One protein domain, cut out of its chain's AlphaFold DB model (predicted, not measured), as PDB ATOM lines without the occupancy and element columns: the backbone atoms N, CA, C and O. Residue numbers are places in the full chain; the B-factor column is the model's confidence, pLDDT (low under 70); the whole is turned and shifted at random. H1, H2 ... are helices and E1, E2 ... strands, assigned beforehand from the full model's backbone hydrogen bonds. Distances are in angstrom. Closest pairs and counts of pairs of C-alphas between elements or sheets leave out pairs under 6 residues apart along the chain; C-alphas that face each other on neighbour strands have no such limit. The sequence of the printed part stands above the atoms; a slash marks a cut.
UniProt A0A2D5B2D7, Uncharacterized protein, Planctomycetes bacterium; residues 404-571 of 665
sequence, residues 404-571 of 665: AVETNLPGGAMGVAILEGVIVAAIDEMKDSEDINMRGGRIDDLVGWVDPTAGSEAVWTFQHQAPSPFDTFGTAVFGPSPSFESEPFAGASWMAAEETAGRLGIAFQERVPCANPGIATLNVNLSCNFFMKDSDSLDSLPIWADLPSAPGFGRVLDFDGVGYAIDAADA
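AT A GLANCE: This is residues 404 to 571 of the 665 residues of an uncharacterized protein of Planctomycetes bacterium (UniProt A0A2D5B2D7). With little regular structure, a small sandwich of two three-stranded sheets, E4 E5 E6 and E1 E2 E3, sits amid long loops, with short H1 far out. Each sheet is a meander, each strand the antiparallel neighbour of the one before. Of 168 printed residues, 41 are in named elements, ordered E1 E2 E3 H1 E4 E5 E6, mostly strand. It is compact, radius of gyration of the C-alphas 14.9 A, spanning 41 by 37 by 36 A.

HOW THE PARTS SIT: Inner strand E5, residues 504 to 509, forms hairpins with E4, residues 492 to 499, N 496 to O 505 2.9 A, and E6, residues 540 to 545, N 508 to O 541 2.8 A. Inner strand E2, residues 422 to 427, forms hairpins with E1, residues 416 to 419, N 417 to O 424 2.9 A, and E3, residues 446 to 450, N 425 to O 448 2.9 A; these four pairs are within hydrogen-bond range. The closest C-alphas of E1 and E4, Ala 417 and Ala 497, are 5.9 A apart. H1, residues 452 to 457, is on neither sheet; 0 of 2 O i to N i+4 and 2 of 3 O i to N i+3 pairs are within range.

IN THESE COORDINATES: E4, 15.3 A long, bends by 55 degrees at residue 496. C-alpha 416 is at (180.186, 331.809, 312.556), C-alpha 545 at (179.545, 319.788, 306.324).

THE WHOLE: The printed part has no cut. Links E2 to E3, H1 to E4 and E5 to E6 are long. pLDDT is under 70 in 49 residues, among them 465 to 487.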
ATOM      1  N   ALA A 404     183.130 340.852 306.805       96.44
ATOM      2  CA  ALA A 404     181.804 341.115 307.349       96.44
ATOM      3  C   ALA A 404     180.980 339.819 307.383       96.44
ATOM      4  O   ALA A 404     180.827 339.124 306.377       96.44
ATOM      5  N   VAL A 405     180.487 339.452 308.558       97.00
ATOM      6  CA  VAL A 405     179.729 338.222 308.803       97.00
ATOM      7  C   VAL A 405     178.233 338.521 308.710       97.00
ATOM      8  O   VAL A 405     177.756 339.526 309.231       97.00
ATOM      9  N   GLU A 406     177.472 337.617 308.092       96.25
ATOM     10  CA  GLU A 406     176.005 337.639 308.148       96.25
ATOM     11  C   GLU A 406     175.539 337.150 309.530       96.25
ATOM     12  O   GLU A 406     175.444 335.947 309.793       96.25
ATOM     13  N   THR A 407     175.280 338.091 310.437       95.25
ATOM     14  CA  THR A 407     174.903 337.807 311.829       95.25
ATOM     15  C   THR A 407     173.424 337.473 312.009       95.25
ATOM     16  O   THR A 407     173.067 336.814 312.987       95.25
ATOM     17  N   ASN A 408     172.554 337.815 311.052       93.94
ATOM     18  CA  ASN A 408     171.126 337.474 311.072       93.94
ATOM     19  C   ASN A 408     170.855 336.078 310.497       93.94
ATOM     20  O   ASN A 408     169.812 335.841 309.881       93.94
ATOM     21  N   LEU A 409     171.785 335.144 310.700       93.50
ATOM     22  CA  LEU A 409     171.656 333.758 310.278       93.50
ATOM     23  C   LEU A 409     171.066 332.903 311.417       93.50
ATOM     24  O   LEU A 409     171.712 332.739 312.459       93.50
ATOM     25  N   PRO A 410     169.865 332.320 311.245       94.44
ATOM     26  CA  PRO A 410     169.281 331.399 312.216       94.44
ATOM     27  C   PRO A 410     170.140 330.150 312.482       94.44
ATOM     28  O   PRO A 410     171.044 329.814 311.715       94.44
ATOM     29  N   GLY A 411     169.820 329.431 313.565       91.69
ATOM     30  CA  GLY A 411     170.529 328.213 314.000       91.69
ATOM     31  C   GLY A 411     171.533 328.418 315.132       91.69
ATOM     32  O   GLY A 411     172.171 327.466 315.580       91.69
ATOM     33  N   GLY A 412     171.628 329.653 315.628       92.38
ATOM     34  CA  GLY A 412     172.408 330.007 316.810       92.38
ATOM     35  C   GLY A 412     173.888 330.245 316.533       92.38
ATOM     36  O   GLY A 412     174.594 330.609 317.460       92.38
ATOM     37  N   ALA A 413     174.371 330.074 315.295       94.44
ATOM     38  CA  ALA A 413     175.761 330.369 314.933       94.44
ATOM     39  C   ALA A 413     176.076 331.864 314.816       94.44
ATOM     40  O   ALA A 413     177.244 332.235 314.834       94.44
ATOM     41  N   MET A 414     175.064 332.716 314.617       95.31
ATOM     42  CA  MET A 414     175.262 334.135 314.272       95.31
ATOM     43  C   MET A 414     176.255 334.311 313.112       95.31
ATOM     44  O   MET A 414     177.143 335.159 313.137       95.31
ATOM     45  N   GLY A 415     176.157 333.415 312.127       95.75
ATOM     46  CA  GLY A 415     177.019 333.407 310.953       95.75
ATOM     47  C   GLY A 415     178.404 332.789 311.135       95.75
ATOM     48  O   GLY A 415     179.087 332.659 310.125       95.75
ATOM     49  N   VAL A 416     178.836 332.367 312.334       97.62
ATOM     50  CA  VAL A 416     180.186 331.809 312.556       97.62
ATOM     51  C   VAL A 416     180.209 330.584 313.479       97.62
ATOM     52  O   VAL A 416     179.651 330.577 314.572       97.62
ATOM     53  N   ALA A 417     180.919 329.533 313.076       97.38
ATOM     54  CA  ALA A 417     181.086 328.308 313.857       97.38
ATOM     55  C   ALA A 417     182.491 327.714 313.690       97.38
ATOM     56  O   ALA A 417     183.236 328.067 312.770       97.38
ATOM     57  N   ILE A 418     182.849 326.784 314.574       97.00
ATOM     58  CA  ILE A 418     184.089 326.012 314.477       97.00
ATOM     59  C   ILE A 418     183.788 324.631 313.891       97.00
ATOM     60  O   ILE A 418     182.860 323.953 314.322       97.00
ATOM     61  N   LEU A 419     184.595 324.213 312.914       95.75
ATOM     62  CA  LEU A 419     184.559 322.868 312.330       95.75
ATOM     63  C   LEU A 419     185.985 322.322 312.259       95.75
ATOM     64  O   LEU A 419     186.852 322.935 311.637       95.75
ATOM     65  N   GLU A 420     186.267 321.202 312.921       92.94
ATOM     66  CA  GLU A 420     187.597 320.564 312.969       92.94
ATOM     67  C   GLU A 420     188.780 321.555 313.169       92.94
ATOM     68  O   GLU A 420     189.858 321.441 312.563       92.94
ATOM     69  N   GLY A 421     188.573 322.566 314.019       93.12
ATOM     70  CA  GLY A 421     189.565 323.580 314.389       93.12
ATOM     71  C   GLY A 421     189.817 324.693 313.362       93.12
ATOM     72  O   GLY A 421     190.818 325.405 313.489       93.12
ATOM     73  N   VAL A 422     188.965 324.850 312.346       94.81
ATOM     74  CA  VAL A 422     188.924 326.056 311.498       94.81
ATOM     75  C   VAL A 422     187.678 326.875 311.801       94.81
ATOM     76  O   VAL A 422     186.682 326.339 312.283       94.81
ATOM     77  N   ILE A 423     187.731 328.161 311.469       97.25
ATOM     78  CA  ILE A 423     186.565 329.041 311.516       97.25
ATOM     79  C   ILE A 423     185.811 328.870 310.197       97.25
ATOM     80  O   ILE A 423     186.412 329.009 309.129       97.25
ATOM     81  N   VAL A 424     184.518 328.571 310.267       97.62
ATOM     82  CA  VAL A 424     183.583 328.570 309.137       97.62
ATOM     83  C   VAL A 424     182.609 329.719 309.353       97.62
ATOM     84  O   VAL A 424     182.056 329.842 310.442       97.62
ATOM     85  N   ALA A 425     182.402 330.559 308.341       97.56
ATOM     86  CA  ALA A 425     181.488 331.688 308.453       97.56
ATOM     87  C   ALA A 425     180.689 331.933 307.172       97.56
ATOM     88  O   ALA A 425     181.171 331.651 306.074       97.56
ATOM     89  N   ALA A 426     179.481 332.472 307.322       97.06
ATOM     90  CA  ALA A 426     178.728 333.102 306.245       97.06
ATOM     91  C   ALA A 426     179.137 334.579 306.158       97.06
ATOM     92  O   ALA A 426     178.965 335.326 307.115       97.06
ATOM     93  N   ILE A 427     179.714 334.971 305.027       96.69
ATOM     94  CA  ILE A 427     180.230 336.316 304.771       96.69
ATOM     95  C   ILE A 427     179.202 337.100 303.962       96.69
ATOM     96  O   ILE A 427     178.775 336.626 302.907       96.69
ATOM     97  N   ASP A 428     178.818 338.269 304.462       95.44
ATOM     98  CA  ASP A 428     177.862 339.180 303.830       95.44
ATOM     99  C   ASP A 428     178.590 340.005 302.756       95.44
ATOM    100  O   ASP A 428     179.339 340.930 303.061       95.44
ATOM    101  N   GLU A 429     178.385 339.664 301.478       92.00
ATOM    102  CA  GLU A 429     179.004 340.377 300.346       92.00
ATOM    103  C   GLU A 429     178.542 341.845 300.230       92.00
ATOM    104  O   GLU A 429     179.203 342.643 299.563       92.00
ATOM    105  N   MET A 430     177.380 342.213 300.790       91.12
ATOM    106  CA  MET A 430     176.876 343.591 300.720       91.12
ATOM    107  C   MET A 430     177.637 344.476 301.681       91.12
ATOM    108  O   MET A 430     178.016 345.581 301.295       91.12
ATOM    109  N   LYS A 431     177.771 343.979 302.908       92.06
ATOM    110  CA  LYS A 431     178.462 344.626 304.008       92.06
ATOM    111  C   LYS A 431     179.961 344.685 303.757       92.06
ATOM    112  O   LYS A 431     180.490 345.768 303.677       92.06
ATOM    113  N   ASP A 432     180.580 343.567 303.368       89.81
ATOM    114  CA  ASP A 432     182.028 343.484 303.092       89.81
ATOM    115  C   ASP A 432     182.493 344.283 301.850       89.81
ATOM    116  O   ASP A 432     183.662 344.214 301.458       89.81
ATOM    117  N   SER A 433     181.571 344.945 301.136       88.69
ATOM    118  CA  SER A 433     181.787 345.699 299.891       88.69
ATOM    119  C   SER A 433     182.584 344.969 298.787       88.69
ATOM    120  O   SER A 433     183.027 345.590 297.806       88.69
ATOM    121  N   GLU A 434     182.742 343.644 298.882       86.56
ATOM    122  CA  GLU A 434     183.505 342.802 297.963       86.56
ATOM    123  C   GLU A 434     182.589 341.841 297.190       86.56
ATOM    124  O   GLU A 434     181.836 341.046 297.738       86.56
ATOM    125  N   ASP A 435     182.713 341.870 295.862       85.50
ATOM    126  CA  ASP A 435     182.095 340.888 294.965       85.50
ATOM    127  C   ASP A 435     182.983 339.632 294.905       85.50
ATOM    128  O   ASP A 435     183.741 339.430 293.945       85.50
ATOM    129  N   ILE A 436     182.942 338.823 295.969       86.38
ATOM    130  CA  ILE A 436     183.813 337.654 296.184       86.38
ATOM    131  C   ILE A 436     183.609 336.624 295.067       86.38
ATOM    132  O   ILE A 436     184.572 336.033 294.558       86.38
ATOM    133  N   ASN A 437     182.360 336.425 294.645       83.00
ATOM    134  CA  ASN A 437     182.020 335.521 293.546       83.00
ATOM    135  C   ASN A 437     182.158 336.143 292.136       83.00
ATOM    136  O   ASN A 437     182.060 335.421 291.138       83.00
ATOM    137  N   MET A 438     182.462 337.442 292.032       83.00
ATOM    138  CA  MET A 438     182.630 338.207 290.787       83.00
ATOM    139  C   MET A 438     181.377 338.247 289.887       83.00
ATOM    140  O   MET A 438     181.491 338.301 288.651       83.00
ATOM    141  N   ARG A 439     180.172 338.206 290.470       72.94
ATOM    142  CA  ARG A 439     178.886 338.168 289.750       72.94
ATOM    143  C   ARG A 439     178.205 339.517 289.568       72.94
ATOM    144  O   ARG A 439     177.064 339.540 289.109       72.94
ATOM    145  N   GLY A 440     178.874 340.633 289.840       68.06
ATOM    146  CA  GLY A 440     178.502 341.986 289.421       68.06
ATOM    147  C   GLY A 440     176.998 342.296 289.431       68.06
ATOM    148  O   GLY A 440     176.331 342.207 288.397       68.06
ATOM    149  N   GLY A 441     176.476 342.752 290.571       69.88
ATOM    150  CA  GLY A 441     175.079 343.186 290.724       69.88
ATOM    151  C   GLY A 441     174.135 342.127 291.298       69.88
ATOM    152  O   GLY A 441     172.936 342.391 291.414       69.88
ATOM    153  N   ARG A 442     174.670 340.962 291.668       74.81
ATOM    154  CA  ARG A 442     174.065 340.033 292.617       74.81
ATOM    155  C   ARG A 442     174.948 340.021 293.862       74.81
ATOM    156  O   ARG A 442     176.159 340.031 293.718       74.81
ATOM    157  N   ILE A 443     174.310 340.063 295.019       81.19
ATOM    158  CA  ILE A 443     174.944 339.996 296.330       81.19
ATOM    159  C   ILE A 443     174.416 338.702 296.939       81.19
ATOM    160  O   ILE A 443     173.191 338.540 297.029       81.19
ATOM    161  N   ASP A 444     175.310 337.764 297.221       86.31
ATOM    162  CA  ASP A 444     175.007 336.470 297.823       86.31
ATOM    163  C   ASP A 444     175.867 336.300 299.086       86.31
ATOM    164  O   ASP A 444     177.083 336.410 299.009       86.31
ATOM    165  N   ASP A 445     175.275 335.943 300.224       91.25
ATOM    166  CA  ASP A 445     176.068 335.650 301.425       91.25
ATOM    167  C   ASP A 445     176.785 334.308 301.242       91.25
ATOM    168  O   ASP A 445     176.155 333.281 300.943       91.25
ATOM    169  N   LEU A 446     178.112 334.309 301.371       93.81
ATOM    170  CA  LEU A 446     178.954 333.175 300.999       93.81
ATOM    171  C   LEU A 446     179.535 332.463 302.212       93.81
ATOM    172  O   LEU A 446     180.199 333.058 303.053       93.81
ATOM    173  N   VAL A 447     179.396 331.142 302.248       95.44
ATOM    174  CA  VAL A 447     180.090 330.300 303.220       95.44
ATOM    175  C   VAL A 447     181.565 330.214 302.838       95.44
ATOM    176  O   VAL A 447     181.917 329.697 301.770       95.44
ATOM    177  N   GLY A 448     182.429 330.686 303.727       94.88
ATOM    178  CA  GLY A 448     183.878 330.575 303.652       94.88
ATOM    179  C   GLY A 448     184.457 329.909 304.894       94.88
ATOM    180  O   GLY A 448     183.779 329.721 305.902       94.88
ATOM    181  N   TRP A 449     185.736 329.550 304.829       95.19
ATOM    182  CA  TRP A 449     186.472 329.081 306.001       95.19
ATOM    183  C   TRP A 449     187.897 329.627 306.038       95.19
ATOM    184  O   TRP A 449     188.491 329.929 304.997       95.19
ATOM    185  N   VAL A 450     188.464 329.733 307.237       94.69
ATOM    186  CA  VAL A 450     189.836 330.193 307.461       94.69
ATOM    187  C   VAL A 450     190.527 329.362 308.540       94.69
ATOM    188  O   VAL A 450     189.964 329.057 309.589       94.69
ATOM    189  N   ASP A 451     191.779 328.989 308.272       93.38
ATOM    190  CA  ASP A 451     192.641 328.298 309.230       93.38
ATOM    191  C   ASP A 451     193.397 329.315 310.103       93.38
ATOM    192  O   ASP A 451     194.382 329.909 309.641       93.38
ATOM    193  N   PRO A 452     193.010 329.499 311.376       92.44
ATOM    194  CA  PRO A 452     193.656 330.470 312.257       92.44
ATOM    195  C   PRO A 452     195.105 330.070 312.587       92.44
ATOM    196  O   PRO A 452     195.932 330.917 312.945       92.44
ATOM    197  N   THR A 453     195.476 328.792 312.416       90.81
ATOM    198  CA  THR A 453     196.827 328.304 312.720       90.81
ATOM    199  C   THR A 453     197.882 328.830 311.748       90.81
ATOM    200  O   THR A 453     199.055 328.919 312.126       90.81
ATOM    201  N   ALA A 454     197.465 329.274 310.557       86.81
ATOM    202  CA  ALA A 454     198.319 329.926 309.567       86.81
ATOM    203  C   ALA A 454     198.776 331.342 309.987       86.81
ATOM    204  O   ALA A 454     199.681 331.913 309.372       86.81
ATOM    205  N   GLY A 455     198.217 331.913 311.063       80.50
ATOM    206  CA  GLY A 455     198.638 333.206 311.607       80.50
ATOM    207  C   GLY A 455     198.458 334.344 310.599       80.50
ATOM    208  O   GLY A 455     197.389 334.502 310.023       80.50
ATOM    209  N   SER A 456     199.508 335.132 310.344       75.00
ATOM    210  CA  SER A 456     199.451 336.217 309.346       75.00
ATOM    211  C   SER A 456     199.267 335.731 307.904       75.00
ATOM    212  O   SER A 456     199.013 336.548 307.025       75.00
ATOM    213  N   GLU A 457     199.460 334.435 307.647       81.19
ATOM    214  CA  GLU A 457     199.211 333.800 306.347       81.19
ATOM    215  C   GLU A 457     197.817 333.159 306.266       81.19
ATOM    216  O   GLU A 457     197.523 332.487 305.281       81.19
ATOM    217  N   ALA A 458     196.967 333.331 307.286       88.38
ATOM    218  CA  ALA A 458     195.569 332.925 307.211       88.38
ATOM    219  C   ALA A 458     194.888 333.643 306.038       88.38
ATOM    220  O   ALA A 458     195.098 334.835 305.832       88.38
ATOM    221  N   VAL A 459     194.125 332.893 305.245       90.06
ATOM    222  CA  VAL A 459     193.402 333.391 304.072       90.06
ATOM    223  C   VAL A 459     192.042 332.713 304.039       90.06
ATOM    224  O   VAL A 459     191.961 331.487 304.143       90.06
ATOM    225  N   TRP A 460     190.992 333.511 303.868       93.12
ATOM    226  CA  TRP A 460     189.645 333.003 303.649       93.12
ATOM    227  C   TRP A 460     189.560 332.200 302.349       93.12
ATOM    228  O   TRP A 460     189.998 332.641 301.284       93.12
ATOM    229  N   THR A 461     188.983 331.007 302.441       91.00
ATOM    230  CA  THR A 461     188.755 330.108 301.313       91.00
ATOM    231  C   THR A 461     187.258 329.986 301.055       91.00
ATOM    232  O   THR A 461     186.521 329.449 301.876       91.00
ATOM    233  N   PHE A 462     186.832 330.449 299.879       87.81
ATOM    234  CA  PHE A 462     185.440 330.381 299.402       87.81
ATOM    235  C   PHE A 462     185.246 329.400 298.242       87.81
ATOM    236  O   PHE A 462     184.131 329.186 297.780       87.81
ATOM    237  N   GLN A 463     186.342 328.836 297.723       75.88
ATOM    238  CA  GLN A 463     186.294 327.871 296.633       75.88
ATOM    239  C   GLN A 463     186.301 326.454 297.198       75.88
ATOM    240  O   GLN A 463     187.339 325.954 297.628       75.88
ATOM    241  N   HIS A 464     185.151 325.792 297.126       78.31
ATOM    242  CA  HIS A 464     184.929 324.460 297.702       78.31
ATOM    243  C   HIS A 464     185.156 323.316 296.700       78.31
ATOM    244  O   HIS A 464     184.834 322.159 296.950       78.31
ATOM    245  N   GLN A 465     185.737 323.625 295.535       65.69
ATOM    246  CA  GLN A 465     186.117 322.639 294.524       65.69
ATOM    247  C   GLN A 465     187.522 322.093 294.758       65.69
ATOM    248  O   GLN A 465     188.497 322.845 294.759       65.69
ATOM    249  N   ALA A 466     187.658 320.765 294.793       56.62
ATOM    250  CA  ALA A 466     188.949 320.136 294.558       56.62
ATOM    251  C   ALA A 466     189.371 320.376 293.085       56.62
ATOM    252  O   ALA A 466     188.633 320.003 292.172       56.62
ATOM    253  N   PRO A 467     190.569 320.921 292.795       49.81
ATOM    254  CA  PRO A 467     191.050 321.195 291.429       49.81
ATOM    255  C   PRO A 467     191.216 319.971 290.498       49.81
ATOM    256  O   PRO A 467     191.781 320.095 289.406       49.81
ATOM    257  N   SER A 468     190.828 318.765 290.923       50.56
ATOM    258  CA  SER A 468     191.104 317.510 290.222       50.56
ATOM    259  C   SER A 468     189.925 317.076 289.352       50.56
ATOM    260  O   SER A 468     188.844 316.813 289.874       50.56
ATOM    261  N   PRO A 469     190.122 316.865 288.035       49.81
ATOM    262  CA  PRO A 469     189.056 316.397 287.165       49.81
ATOM    263  C   PRO A 469     188.607 314.936 287.399       49.81
ATOM    264  O   PRO A 469     187.772 314.419 286.655       49.81
ATOM    265  N   PHE A 470     189.202 314.240 288.375       49.28
ATOM    266  CA  PHE A 470     189.055 312.794 288.565       49.28
ATOM    267  C   PHE A 470     188.768 312.364 290.006       49.28
ATOM    268  O   PHE A 470     188.535 311.172 290.218       49.28
ATOM    269  N   ASP A 471     188.764 313.286 290.968       45.44
ATOM    270  CA  ASP A 471     188.518 312.954 292.369       45.44
ATOM    271  C   ASP A 471     187.072 313.267 292.757       45.44
ATOM    272  O   ASP A 471     186.522 314.310 292.431       45.44
ATOM    273  N   THR A 472     186.454 312.292 293.414       47.25
ATOM    274  CA  THR A 472     185.064 312.276 293.908       47.25
ATOM    275  C   THR A 472     184.970 312.849 295.330       47.25
ATOM    276  O   THR A 472     184.066 312.494 296.074       47.25
ATOM    277  N   PHE A 473     185.949 313.670 295.712       37.88
ATOM    278  CA  PHE A 473     185.988 314.387 296.985       37.88
ATOM    279  C   PHE A 473     185.382 315.771 296.764       37.88
ATOM    280  O   PHE A 473     185.791 316.449 295.817       37.88
ATOM    281  N   GLY A 474     184.426 316.171 297.598       46.22
ATOM    282  CA  GLY A 474     183.558 317.303 297.308       46.22
ATOM    283  C   GLY A 474     182.224 316.851 296.720       46.22
ATOM    284  O   GLY A 474     182.174 315.977 295.845       46.22
ATOM    285  N   THR A 475     181.140 317.479 297.167       50.09
ATOM    286  CA  THR A 475     179.811 317.364 296.554       50.09
ATOM    287  C   THR A 475     179.862 317.319 295.024       50.09
ATOM    288  O   THR A 475     180.513 318.124 294.350       50.09
ATOM    289  N   ALA A 476     179.099 316.400 294.429       47.78
ATOM    290  CA  ALA A 476     178.964 316.293 292.975       47.78
ATOM    291  C   ALA A 476     178.351 317.558 292.332       47.78
ATOM    292  O   ALA A 476     178.355 317.682 291.104       47.78
ATOM    293  N   VAL A 477     177.858 318.490 293.158       52.31
ATOM    294  CA  VAL A 477     177.407 319.850 292.819       52.31
ATOM    295  C   VAL A 477     178.440 320.583 291.979       52.31
ATOM    296  O   VAL A 477     178.109 321.215 290.979       52.31
ATOM    297  N   PHE A 478     179.708 320.450 292.354       56.31
ATOM    298  CA  PHE A 478     180.779 321.246 291.789       56.31
ATOM    299  C   PHE A 478     181.633 320.485 290.763       56.31
ATOM    300  O   PHE A 478     182.780 320.843 290.510       56.31
ATOM    301  N   GLY A 479     181.069 319.413 290.194       48.06
ATOM    302  CA  GLY A 479     181.786 318.374 289.467       48.06
ATOM    303  C   GLY A 479     182.758 318.838 288.362       48.06
ATOM    304  O   GLY A 479     182.597 319.892 287.753       48.06
ATOM    305  N   PRO A 480     183.729 317.981 288.002       45.12
ATOM    306  CA  PRO A 480     184.919 318.317 287.212       45.12
ATOM    307  C   PRO A 480     184.705 318.578 285.710       45.12
ATOM    308  O   PRO A 480     185.619 318.383 284.899       45.12
ATOM    309  N   SER A 481     183.498 318.941 285.276       47.81
ATOM    310  CA  SER A 481     183.230 319.062 283.848       47.81
ATOM    311  C   SER A 481     184.067 320.189 283.231       47.81
ATOM    312  O   SER A 481     183.867 321.351 283.566       47.81
ATOM    313  N   PRO A 482     184.920 319.908 282.228       47.09
ATOM    314  CA  PRO A 482     185.720 320.931 281.551       47.09
ATOM    315  C   PRO A 482     184.880 321.913 280.712       47.09
ATOM    316  O   PRO A 482     185.441 322.743 279.998       47.09
ATOM    317  N   SER A 483     183.549 321.786 280.730       47.84
ATOM    318  CA  SER A 483     182.607 322.646 280.011       47.84
ATOM    319  C   SER A 483     181.568 323.327 280.901       47.84
ATOM    320  O   SER A 483     180.734 324.050 280.361       47.84
ATOM    321  N   PHE A 484     181.567 323.070 282.211       47.22
ATOM    322  CA  PHE A 484     180.727 323.795 283.158       47.22
ATOM    323  C   PHE A 484     181.664 324.508 284.120       47.22
ATOM    324  O   PHE A 484     182.387 323.867 284.869       47.22
ATOM    325  N   GLU A 485     181.668 325.835 284.064       49.25
ATOM    326  CA  GLU A 485     182.210 326.689 285.119       49.25
ATOM    327  C   GLU A 485     181.290 326.551 286.346       49.25
ATOM    328  O   GLU A 485     180.590 327.495 286.697       49.25
ATOM    329  N   SER A 486     181.140 325.341 286.914       51.53
ATOM    330  CA  SER A 486     180.399 325.163 288.165       51.53
ATOM    331  C   SER A 486     181.016 326.120 289.161       51.53
ATOM    332  O   SER A 486     182.234 326.153 289.335       51.53
ATOM    333  N   GLU A 487     180.190 326.973 289.735       60.03
ATOM    334  CA  GLU A 487     180.697 327.998 290.621       60.03
ATOM    335  C   GLU A 487     180.948 327.359 291.979       60.03
ATOM    336  O   GLU A 487     180.030 326.740 292.500       60.03
ATOM    337  N   PRO A 488     182.171 327.429 292.525       71.69
ATOM    338  CA  PRO A 488     182.583 326.676 293.708       71.69
ATOM    339  C   PRO A 488     182.075 327.289 295.022       71.69
ATOM    340  O   PRO A 488     182.639 326.994 296.072       71.69
ATOM    341  N   PHE A 489     181.080 328.175 294.957       83.69
ATOM    342  CA  PHE A 489     180.597 328.963 296.083       83.69
ATOM    343  C   PHE A 489     179.381 328.305 296.723       83.69
ATOM    344  O   PHE A 489     178.578 327.666 296.046       83.69
ATOM    345  N   ALA A 490     179.240 328.493 298.024       88.56
ATOM    346  CA  ALA A 490     178.126 328.019 298.826       88.56
ATOM    347  C   ALA A 490     177.526 329.216 299.558       88.56
ATOM    348  O   ALA A 490     178.275 330.109 299.929       88.56
ATOM    349  N   GLY A 491     176.214 329.227 299.776       91.88
ATOM    350  CA  GLY A 491     175.564 330.180 300.679       91.88
ATOM    351  C   GLY A 491     174.769 329.439 301.741       91.88
ATOM    352  O   GLY A 491     174.416 328.273 301.540       91.88
ATOM    353  N   ALA A 492     174.480 330.107 302.852       94.69
ATOM    354  CA  ALA A 492     173.727 329.541 303.965       94.69
ATOM    355  C   ALA A 492     172.493 330.394 304.274       94.69
ATOM    356  O   ALA A 492     172.537 331.614 304.190       94.69
ATOM    357  N   SER A 493     171.373 329.754 304.597       95.00
ATOM    358  CA  SER A 493     170.180 330.399 305.169       95.00
ATOM    359  C   SER A 493     170.009 330.101 306.657       95.00
ATOM    360  O   SER A 493     169.285 330.818 307.329       95.00
ATOM    361  N   TRP A 494     170.711 329.089 307.166       95.75
ATOM    362  CA  TRP A 494     170.762 328.685 308.570       95.75
ATOM    363  C   TRP A 494     172.093 327.961 308.813       95.75
ATOM    364  O   TRP A 494     172.581 327.251 307.922       95.75
ATOM    365  N   MET A 495     172.680 328.109 309.999       96.88
ATOM    366  CA  MET A 495     173.912 327.426 310.408       96.88
ATOM    367  C   MET A 495     173.831 327.040 311.885       96.88
ATOM    368  O   MET A 495     173.501 327.871 312.730       96.88
ATOM    369  N   ALA A 496     174.152 325.782 312.188       95.88
ATOM    370  CA  ALA A 496     174.202 325.284 313.557       95.88
ATOM    371  C   ALA A 496     175.304 325.996 314.349       95.88
ATOM    372  O   ALA A 496     176.399 326.203 313.824       95.88
ATOM    373  N   ALA A 497     175.031 326.321 315.613       93.75
ATOM    374  CA  ALA A 497     176.002 326.968 316.494       93.75
ATOM    375  C   ALA A 497     177.308 326.170 316.658       93.75
ATOM    376  O   ALA A 497     178.375 326.769 316.769       93.75
ATOM    377  N   GLU A 498     177.225 324.841 316.638       93.50
ATOM    378  CA  GLU A 498     178.340 323.936 316.916       93.50
ATOM    379  C   GLU A 498     178.350 322.745 315.953       93.50
ATOM    380  O   GLU A 498     177.320 322.347 315.390       93.50
ATOM    381  N   GLU A 499     179.524 322.131 315.782       93.56
ATOM    382  CA  GLU A 499     179.619 320.837 315.116       93.56
ATOM    383  C   GLU A 499     179.126 319.705 316.028       93.56
ATOM    384  O   GLU A 499     179.371 319.670 317.229       93.56
ATOM    385  N   THR A 500     178.470 318.701 315.452       91.38
ATOM    386  CA  THR A 500     178.112 317.474 316.169       91.38
ATOM    387  C   THR A 500     178.717 316.275 315.461       91.38
ATOM    388  O   THR A 500     178.462 316.032 314.284       91.38
ATOM    389  N   ALA A 501     179.516 315.490 316.189       88.81
ATOM    390  CA  ALA A 501     180.231 314.332 315.648       88.81
ATOM    391  C   ALA A 501     181.122 314.670 314.426       88.81
ATOM    392  O   ALA A 501     181.190 313.881 313.479       88.81
ATOM    393  N   GLY A 502     181.802 315.825 314.457       91.00
ATOM    394  CA  GLY A 502     182.667 316.303 313.369       91.00
ATOM    395  C   GLY A 502     181.890 316.687 312.109       91.00
ATOM    396  O   GLY A 502     182.330 316.406 310.990       91.00
ATOM    397  N   ARG A 503     180.670 317.205 312.286       94.12
ATOM    398  CA  ARG A 503     179.782 317.656 311.214       94.12
ATOM    399  C   ARG A 503     179.117 318.969 311.600       94.12
ATOM    400  O   ARG A 503     178.462 319.022 312.636       94.12
ATOM    401  N   LEU A 504     179.216 319.985 310.748       96.06
ATOM    402  CA  LEU A 504     178.515 321.257 310.931       96.06
ATOM    403  C   LEU A 504     177.202 321.258 310.141       96.06
ATOM    404  O   LEU A 504     177.197 321.057 308.926       96.06
ATOM    405  N   GLY A 505     176.078 321.475 310.823       95.94
ATOM    406  CA  GLY A 505     174.777 321.599 310.169       95.94
ATOM    407  C   GLY A 505     174.650 322.927 309.420       95.94
ATOM    408  O   GLY A 505     174.835 323.983 310.018       95.94
ATOM    409  N   ILE A 506     174.299 322.889 308.133       95.25
ATOM    410  CA  ILE A 506     174.077 324.089 307.308       95.25
ATOM    411  C   ILE A 506     172.828 323.891 306.440       95.25
ATOM    412  O   ILE A 506     172.657 322.838 305.820       95.25
ATOM    413  N   ALA A 507     171.975 324.912 306.354       94.88
ATOM    414  CA  ALA A 507     170.939 324.999 305.329       94.88
ATOM    415  C   ALA A 507     171.505 325.720 304.106       94.88
ATOM    416  O   ALA A 507     171.673 326.938 304.090       94.88
ATOM    417  N   PHE A 508     171.862 324.950 303.089       91.69
ATOM    418  CA  PHE A 508     172.569 325.434 301.914       91.69
ATOM    419  C   PHE A 508     171.615 326.065 300.913       91.69
ATOM    420  O   PHE A 508     170.697 325.403 300.433       91.69
ATOM    421  N   GLN A 509     171.869 327.315 300.541       90.69
ATOM    422  CA  GLN A 509     171.047 328.045 299.584       90.69
ATOM    423  C   GLN A 509     171.292 327.557 298.152       90.69
ATOM    424  O   GLN A 509     172.334 327.822 297.544       90.69
ATOM    425  N   GLU A 510     170.293 326.914 297.557       83.25
ATOM    426  CA  GLU A 510     170.348 326.411 296.184       83.25
ATOM    427  C   GLU A 510     170.606 327.523 295.157       83.25
ATOM    428  O   GLU A 510     171.346 327.334 294.184       83.25
ATOM    429  N   ARG A 511     170.053 328.720 295.390       84.44
ATOM    430  CA  ARG A 511     170.206 329.878 294.494       84.44
ATOM    431  C   ARG A 511     171.662 330.256 294.235       84.44
ATOM    432  O   ARG A 511     171.931 330.900 293.215       84.44
ATOM    433  N   VAL A 512     172.581 329.954 295.157       84.19
ATOM    434  CA  VAL A 512     173.968 330.426 295.074       84.19
ATOM    435  C   VAL A 512     174.703 329.689 293.949       84.19
ATOM    436  O   VAL A 512     175.109 330.362 292.998       84.19
ATOM    437  N   PRO A 513     174.764 328.346 293.878       74.19
ATOM    438  CA  PRO A 513     175.414 327.704 292.731       74.19
ATOM    439  C   PRO A 513     174.541 327.657 291.463       74.19
ATOM    440  O   PRO A 513     175.081 327.622 290.354       74.19
ATOM    441  N   CYS A 514     173.205 327.715 291.581       62.69
ATOM    442  CA  CYS A 514     172.268 327.672 290.444       62.69
ATOM    443  C   CYS A 514     172.272 328.903 289.525       62.69
ATOM    444  O   CYS A 514     171.607 328.893 288.490       62.69
ATOM    445  N   ALA A 515     173.022 329.969 289.829       57.94
ATOM    446  CA  ALA A 515     173.158 331.076 288.875       57.94
ATOM    447  C   ALA A 515     173.939 330.683 287.611       57.94
ATOM    448  O   ALA A 515     173.871 331.385 286.597       57.94
ATOM    449  N   ASN A 516     174.643 329.547 287.634       56.59
ATOM    450  CA  ASN A 516     175.218 328.988 286.428       56.59
ATOM    451  C   ASN A 516     174.089 328.498 285.494       56.59
ATOM    452  O   ASN A 516     173.360 327.573 285.851       56.59
ATOM    453  N   PRO A 517     173.981 329.005 284.249       53.66
ATOM    454  CA  PRO A 517     172.928 328.614 283.306       53.66
ATOM    455  C   PRO A 517     172.926 327.119 282.920       53.66
ATOM    456  O   PRO A 517     172.015 326.674 282.219       53.66
ATOM    457  N   GLY A 518     173.941 326.345 283.323       53.12
ATOM    458  CA  GLY A 518     174.006 324.890 283.184       53.12
ATOM    459  C   GLY A 518     173.418 324.082 284.350       53.12
ATOM    460  O   GLY A 518     173.210 322.882 284.170       53.12
ATOM    461  N   ILE A 519     173.134 324.701 285.502       56.69
ATOM    462  CA  ILE A 519     172.599 324.054 286.711       56.69
ATOM    463  C   ILE A 519     171.242 324.689 287.022       56.69
ATOM    464  O   ILE A 519     171.166 325.759 287.608       56.69
ATOM    465  N   ALA A 520     170.157 324.045 286.593       51.34
ATOM    466  CA  ALA A 520     168.813 324.599 286.774       51.34
ATOM    467  C   ALA A 520     168.306 324.518 288.228       51.34
ATOM    468  O   ALA A 520     167.464 325.324 288.597       51.34
ATOM    469  N   THR A 521     168.800 323.547 289.007       59.16
ATOM    470  CA  THR A 521     168.383 323.242 290.387       59.16
ATOM    471  C   THR A 521     169.411 322.290 291.039       59.16
ATOM    472  O   THR A 521     169.955 321.406 290.361       59.16
ATOM    473  N   LEU A 522     169.707 322.498 292.324       57.03
ATOM    474  CA  LEU A 522     170.414 321.608 293.247       57.03
ATOM    475  C   LEU A 522     169.490 320.750 294.118       57.03
ATOM    476  O   LEU A 522     170.002 320.042 294.984       57.03
ATOM    477  N   ASN A 523     168.186 320.677 293.837       53.91
ATOM    478  CA  ASN A 523     167.297 319.612 294.324       53.91
ATOM    479  C   ASN A 523     167.637 318.238 293.724       53.91
ATOM    480  O   ASN A 523     166.794 317.455 293.288       53.91
ATOM    481  N   VAL A 524     168.930 317.942 293.693       52.59
ATOM    482  CA  VAL A 524     169.603 316.702 293.372       52.59
ATOM    483  C   VAL A 524     170.410 316.333 294.610       52.59
ATOM    484  O   VAL A 524     171.011 317.179 295.258       52.59
ATOM    485  N   ASN A 525     170.411 315.061 294.995       50.91
ATOM    486  CA  ASN A 525     171.160 314.678 296.187       50.91
ATOM    487  C   ASN A 525     172.670 314.911 295.972       50.91
ATOM    488  O   ASN A 525     173.255 314.316 295.065       50.91
ATOM    489  N   LEU A 526     173.272 315.762 296.807       54.38
ATOM    490  CA  LEU A 526     174.586 316.380 296.577       54.38
ATOM    491  C   LEU A 526     175.743 315.365 296.618       54.38
ATOM    492  O   LEU A 526     176.732 315.536 295.903       54.38
ATOM    493  N   SER A 527     175.564 314.254 297.343       54.91
ATOM    494  CA  SER A 527     176.511 313.124 297.401       54.91
ATOM    495  C   SER A 527     176.015 311.866 296.646       54.91
ATOM    496  O   SER A 527     176.495 310.755 296.891       54.91
ATOM    497  N   CYS A 528     175.001 311.966 295.760       53.94
ATOM    498  CA  CYS A 528     174.256 310.790 295.262       53.94
ATOM    499  C   CYS A 528     173.767 310.887 293.806       53.94
ATOM    500  O   CYS A 528     174.060 311.827 293.078       53.94
ATOM    501  N   ASN A 529     173.025 309.866 293.343       51.03
ATOM    502  CA  ASN A 529     172.450 309.859 291.993       51.03
ATOM    503  C   ASN A 529     171.533 311.078 291.780       51.03
ATOM    504  O   ASN A 529     170.562 311.250 292.517       51.03
ATOM    505  N   PHE A 530     171.816 311.861 290.732       52.09
ATOM    506  CA  PHE A 530     171.047 313.033 290.303       52.09
ATOM    507  C   PHE A 530     169.578 312.678 290.011       52.09
ATOM    508  O   PHE A 530     169.243 312.195 288.927       52.09
ATOM    509  N   PHE A 531     168.695 312.939 290.971       53.41
ATOM    510  CA  PHE A 531     167.247 312.953 290.781       53.41
ATOM    511  C   PHE A 531     166.751 314.352 291.133       53.41
ATOM    512  O   PHE A 531     166.696 314.663 292.314       53.41
ATOM    513  N   MET A 532     166.424 315.163 290.119       58.56
ATOM    514  CA  MET A 532     165.755 316.459 290.316       58.56
ATOM    515  C   MET A 532     164.376 316.212 290.934       58.56
ATOM    516  O   MET A 532     163.625 315.385 290.396       58.56
ATOM    517  N   LYS A 533     164.063 316.874 292.051       67.88
ATOM    518  CA  LYS A 533     162.772 316.721 292.742       67.88
ATOM    519  C   LYS A 533     161.756 317.766 292.312       67.88
ATOM    520  O   LYS A 533     160.666 317.358 291.900       67.88
ATOM    521  N   ASP A 534     162.154 319.029 292.247       70.06
ATOM    522  CA  ASP A 534     161.381 320.092 291.614       70.06
ATOM    523  C   ASP A 534     162.230 320.899 290.603       70.06
ATOM    524  O   ASP A 534     163.127 320.339 289.963       70.06
ATOM    525  N   SER A 535     161.855 322.148 290.316       70.62
ATOM    526  CA  SER A 535     162.449 322.932 289.226       70.62
ATOM    527  C   SER A 535     162.779 324.378 289.566       70.62
ATOM    528  O   SER A 535     163.140 325.114 288.640       70.62
ATOM    529  N   ASP A 536     162.579 324.806 290.811       81.81
ATOM    530  CA  ASP A 536     162.998 326.144 291.208       81.81
ATOM    531  C   ASP A 536     164.411 326.120 291.803       81.81
ATOM    532  O   ASP A 536     165.118 325.121 291.695       81.81
ATOM    533  N   SER A 537     164.895 327.290 292.199       79.00
ATOM    534  CA  SER A 537     166.253 327.450 292.707       79.00
ATOM    535  C   SER A 537     166.258 328.255 294.002       79.00
ATOM    536  O   SER A 537     167.184 329.034 294.221       79.00
ATOM    537  N   LEU A 538     165.160 328.240 294.754       86.25
ATOM    538  CA  LEU A 538     164.960 329.080 295.936       86.25
ATOM    539  C   LEU A 538     165.072 328.290 297.237       86.25
ATOM    540  O   LEU A 538     165.000 328.898 298.306       86.25
ATOM    541  N   ASP A 539     165.296 326.983 297.152       88.00
ATOM    542  CA  ASP A 539     165.293 326.133 298.323       88.00
ATOM    543  C   ASP A 539     166.568 326.246 299.148       88.00
ATOM    544  O   ASP A 539     167.645 326.662 298.700       88.00
ATOM    545  N   SER A 540     166.419 325.847 300.404       91.81
ATOM    546  CA  SER A 540     167.534 325.538 301.285       91.81
ATOM    547  C   SER A 540     167.639 324.027 301.430       91.81
ATOM    548  O   SER A 540     166.615 323.352 301.519       91.81
ATOM    549  N   LEU A 541     168.862 323.496 301.436       91.56
ATOM    550  CA  LEU A 541     169.138 322.058 301.435       91.56
ATOM    551  C   LEU A 541     169.882 321.641 302.712       91.56
ATOM    552  O   LEU A 541     170.774 322.365 303.149       91.56
ATOM    553  N   PRO A 542     169.586 320.472 303.302       93.19
ATOM    554  CA  PRO A 542     170.248 319.994 304.509       93.19
ATOM    555  C   PRO A 542     171.657 319.489 304.195       93.19
ATOM    556  O   PRO A 542     171.826 318.503 303.467       93.19
ATOM    557  N   ILE A 543     172.648 320.140 304.804       91.75
ATOM    558  CA  ILE A 543     174.065 319.785 304.744       91.75
ATOM    559  C   ILE A 543     174.589 319.458 306.138       91.75
ATOM    560  O   ILE A 543     174.296 320.156 307.106       91.75
ATOM    561  N   TRP A 544     175.427 318.435 306.220       92.56
ATOM    562  CA  TRP A 544     176.276 318.114 307.361       92.56
ATOM    563  C   TRP A 544     177.736 318.225 306.907       92.56
ATOM    564  O   TRP A 544     178.362 317.240 306.521       92.56
ATOM    565  N   ALA A 545     178.251 319.454 306.898       92.00
ATOM    566  CA  ALA A 545     179.545 319.788 306.324       92.00
ATOM    567  C   ALA A 545     180.697 319.181 307.131       92.00
ATOM    568  O   ALA A 545     180.595 319.035 308.351       92.00
ATOM    569  N   ASP A 546     181.797 318.847 306.462       90.75
ATOM    570  CA  ASP A 546     183.025 318.348 307.083       90.75
ATOM    571  C   ASP A 546     184.294 318.870 306.392       90.75
ATOM    572  O   ASP A 546     184.227 319.578 305.388       90.75
ATOM    573  N   LEU A 547     185.469 318.577 306.963       88.00
ATOM    574  CA  LEU A 547     186.765 319.073 306.472       88.00
ATOM    575  C   LEU A 547     187.748 317.942 306.138       88.00
ATOM    576  O   LEU A 547     188.865 317.883 306.668       88.00
ATOM    577  N   PRO A 548     187.396 317.037 305.208       82.69
ATOM    578  CA  PRO A 548     188.254 315.919 304.870       82.69
ATOM    579  C   PRO A 548     189.626 316.398 304.379       82.69
ATOM    580  O   PRO A 548     189.766 317.274 303.522       82.69
ATOM    581  N   SER A 549     190.687 315.760 304.880       75.31
ATOM    582  CA  SER A 549     192.032 315.980 304.353       75.31
ATOM    583  C   SER A 549     192.211 315.221 303.033       75.31
ATOM    584  O   SER A 549     192.226 313.985 303.021       75.31
ATOM    585  N   ALA A 550     192.412 315.935 301.926       63.81
ATOM    586  CA  ALA A 550     192.655 315.336 300.618       63.81
ATOM    587  C   ALA A 550     194.165 315.323 300.278       63.81
ATOM    588  O   ALA A 550     194.843 316.357 300.371       63.81
ATOM    589  N   PRO A 551     194.741 314.175 299.853       65.50
ATOM    590  CA  PRO A 551     196.148 314.099 299.470       65.50
ATOM    591  C   PRO A 551     196.505 315.109 298.367       65.50
ATOM    592  O   PRO A 551     196.061 314.985 297.232       65.50
ATOM    593  N   GLY A 552     197.356 316.084 298.695       66.50
ATOM    594  CA  GLY A 552     197.827 317.105 297.750       66.50
ATOM    595  C   GLY A 552     196.968 318.370 297.654       66.50
ATOM    596  O   GLY A 552     197.399 319.298 296.974       66.50
ATOM    597  N   PHE A 553     195.830 318.436 298.353       63.12
ATOM    598  CA  PHE A 553     194.928 319.598 298.351       63.12
ATOM    599  C   PHE A 553     194.738 320.240 299.731       63.12
ATOM    600  O   PHE A 553     194.229 321.348 299.812       63.12
ATOM    601  N   GLY A 554     195.216 319.598 300.801       76.00
ATOM    602  CA  GLY A 554     195.023 320.110 302.157       76.00
ATOM    603  C   GLY A 554     193.613 319.812 302.664       76.00
ATOM    604  O   GLY A 554     193.038 318.786 302.295       76.00
ATOM    605  N   ARG A 555     193.103 320.675 303.545       81.19
ATOM    606  CA  ARG A 555     191.712 320.638 304.013       81.19
ATOM    607  C   ARG A 555     190.821 321.329 302.984       81.19
ATOM    608  O   ARG A 555     191.222 322.354 302.438       81.19
ATOM    609  N   VAL A 556     189.652 320.760 302.719       81.62
ATOM    610  CA  VAL A 556     188.617 321.347 301.857       81.62
ATOM    611  C   VAL A 556     187.298 321.201 302.593       81.62
ATOM    612  O   VAL A 556     187.016 320.108 303.074       81.62
ATOM    613  N   LEU A 557     186.532 322.286 302.695       86.94
ATOM    614  CA  LEU A 557     185.184 322.243 303.252       86.94
ATOM    615  C   LEU A 557     184.280 321.501 302.266       86.94
ATOM    616  O   LEU A 557     184.084 321.958 301.137       86.94
ATOM    617  N   ASP A 558     183.787 320.339 302.676       83.69
ATOM    618  CA  ASP A 558     182.880 319.509 301.892       83.69
ATOM    619  C   ASP A 558     181.450 319.646 302.431       83.69
ATOM    620  O   ASP A 558     181.219 319.819 303.626       83.69
ATOM    621  N   PHE A 559     180.480 319.608 301.522       85.19
ATOM    622  CA  PHE A 559     179.071 319.909 301.784       85.19
ATOM    623  C   PHE A 559     178.216 318.647 301.657       85.19
ATOM    624  O   PHE A 559     177.260 318.595 300.883       85.19
ATOM    625  N   ASP A 560     178.554 317.600 302.404       83.50
ATOM    626  CA  ASP A 560     177.781 316.362 302.379       83.50
ATOM    627  C   ASP A 560     176.303 316.608 302.721       83.50
ATOM    628  O   ASP A 560     175.967 317.156 303.769       83.50
ATOM    629  N   GLY A 561     175.395 316.189 301.837       85.69
ATOM    630  CA  GLY A 561     173.981 316.520 301.990       85.69
ATOM    631  C   GLY A 561     173.050 315.841 300.991       85.69
ATOM    632  O   GLY A 561     173.453 315.059 300.119       85.69
ATOM    633  N   VAL A 562     171.759 316.148 301.111       85.81
ATOM    634  CA  VAL A 562     170.693 315.632 300.236       85.81
ATOM    635  C   VAL A 562     169.824 316.775 299.720       85.81
ATOM    636  O   VAL A 562     169.589 317.739 300.425       85.81
ATOM    637  N   GLY A 563     169.327 316.670 298.487       84.44
ATOM    638  CA  GLY A 563     168.635 317.776 297.815       84.44
ATOM    639  C   GLY A 563     167.143 317.789 298.129       84.44
ATOM    640  O   GLY A 563     166.358 317.456 297.244       84.44
ATOM    641  N   TYR A 564     166.774 317.959 299.399       88.12
ATOM    642  CA  TYR A 564     165.388 318.161 299.849       88.12
ATOM    643  C   TYR A 564     165.240 319.593 300.333       88.12
ATOM    644  O   TYR A 564     166.091 320.032 301.107       88.12
ATOM    645  N   ALA A 565     164.151 320.257 299.963       92.25
ATOM    646  CA  ALA A 565     163.852 321.567 300.510       92.25
ATOM    647  C   ALA A 565     163.573 321.454 302.015       92.25
ATOM    648  O   ALA A 565     162.738 320.656 302.453       92.25
ATOM    649  N   ILE A 566     164.281 322.233 302.817       93.56
ATOM    650  CA  ILE A 566     164.062 322.357 304.261       93.56
ATOM    651  C   ILE A 566     163.600 323.773 304.592       93.56
ATOM    652  O   ILE A 566     163.566 324.646 303.721       93.56
ATOM    653  N   ASP A 567     163.217 324.013 305.845       90.88
ATOM    654  CA  ASP A 567     162.969 325.382 306.285       90.88
ATOM    655  C   ASP A 567     164.276 326.184 306.263       90.88
ATOM    656  O   ASP A 567     165.268 325.793 306.878       90.88
ATOM    657  N   ALA A 568     164.270 327.303 305.542       90.19
ATOM    658  CA  ALA A 568     165.398 328.219 305.485       90.19
ATOM    659  C   ALA A 568     165.603 328.950 306.818       90.19
ATOM    660  O   ALA A 568     166.727 329.322 307.126       90.19
ATOM    661  N   ALA A 569     164.533 329.166 307.591       90.25
ATOM    662  CA  ALA A 569     164.604 329.860 308.873       90.25
ATOM    663  C   ALA A 569     164.888 328.908 310.043       90.25
ATOM    664  O   ALA A 569     165.481 329.329 311.030       90.25
ATOM    665  N   ASP A 570     164.510 327.631 309.928       90.56
ATOM    666  CA  ASP A 570     164.765 326.637 310.969       90.56
ATOM    667  C   ASP A 570     164.946 325.212 310.424       90.56
ATOM    668  O   ASP A 570     164.054 324.354 310.452       90.56
ATOM    669  N   ALA A 571     166.154 324.944 309.937       90.12
ATOM    670  CA  ALA A 571     166.536 323.622 309.461       90.12
ATOM    671  C   ALA A 571     166.496 322.552 310.563       90.12
ATOM    672  O   ALA A 571     166.299 321.366 310.263       90.12
TER     673      ALA A 571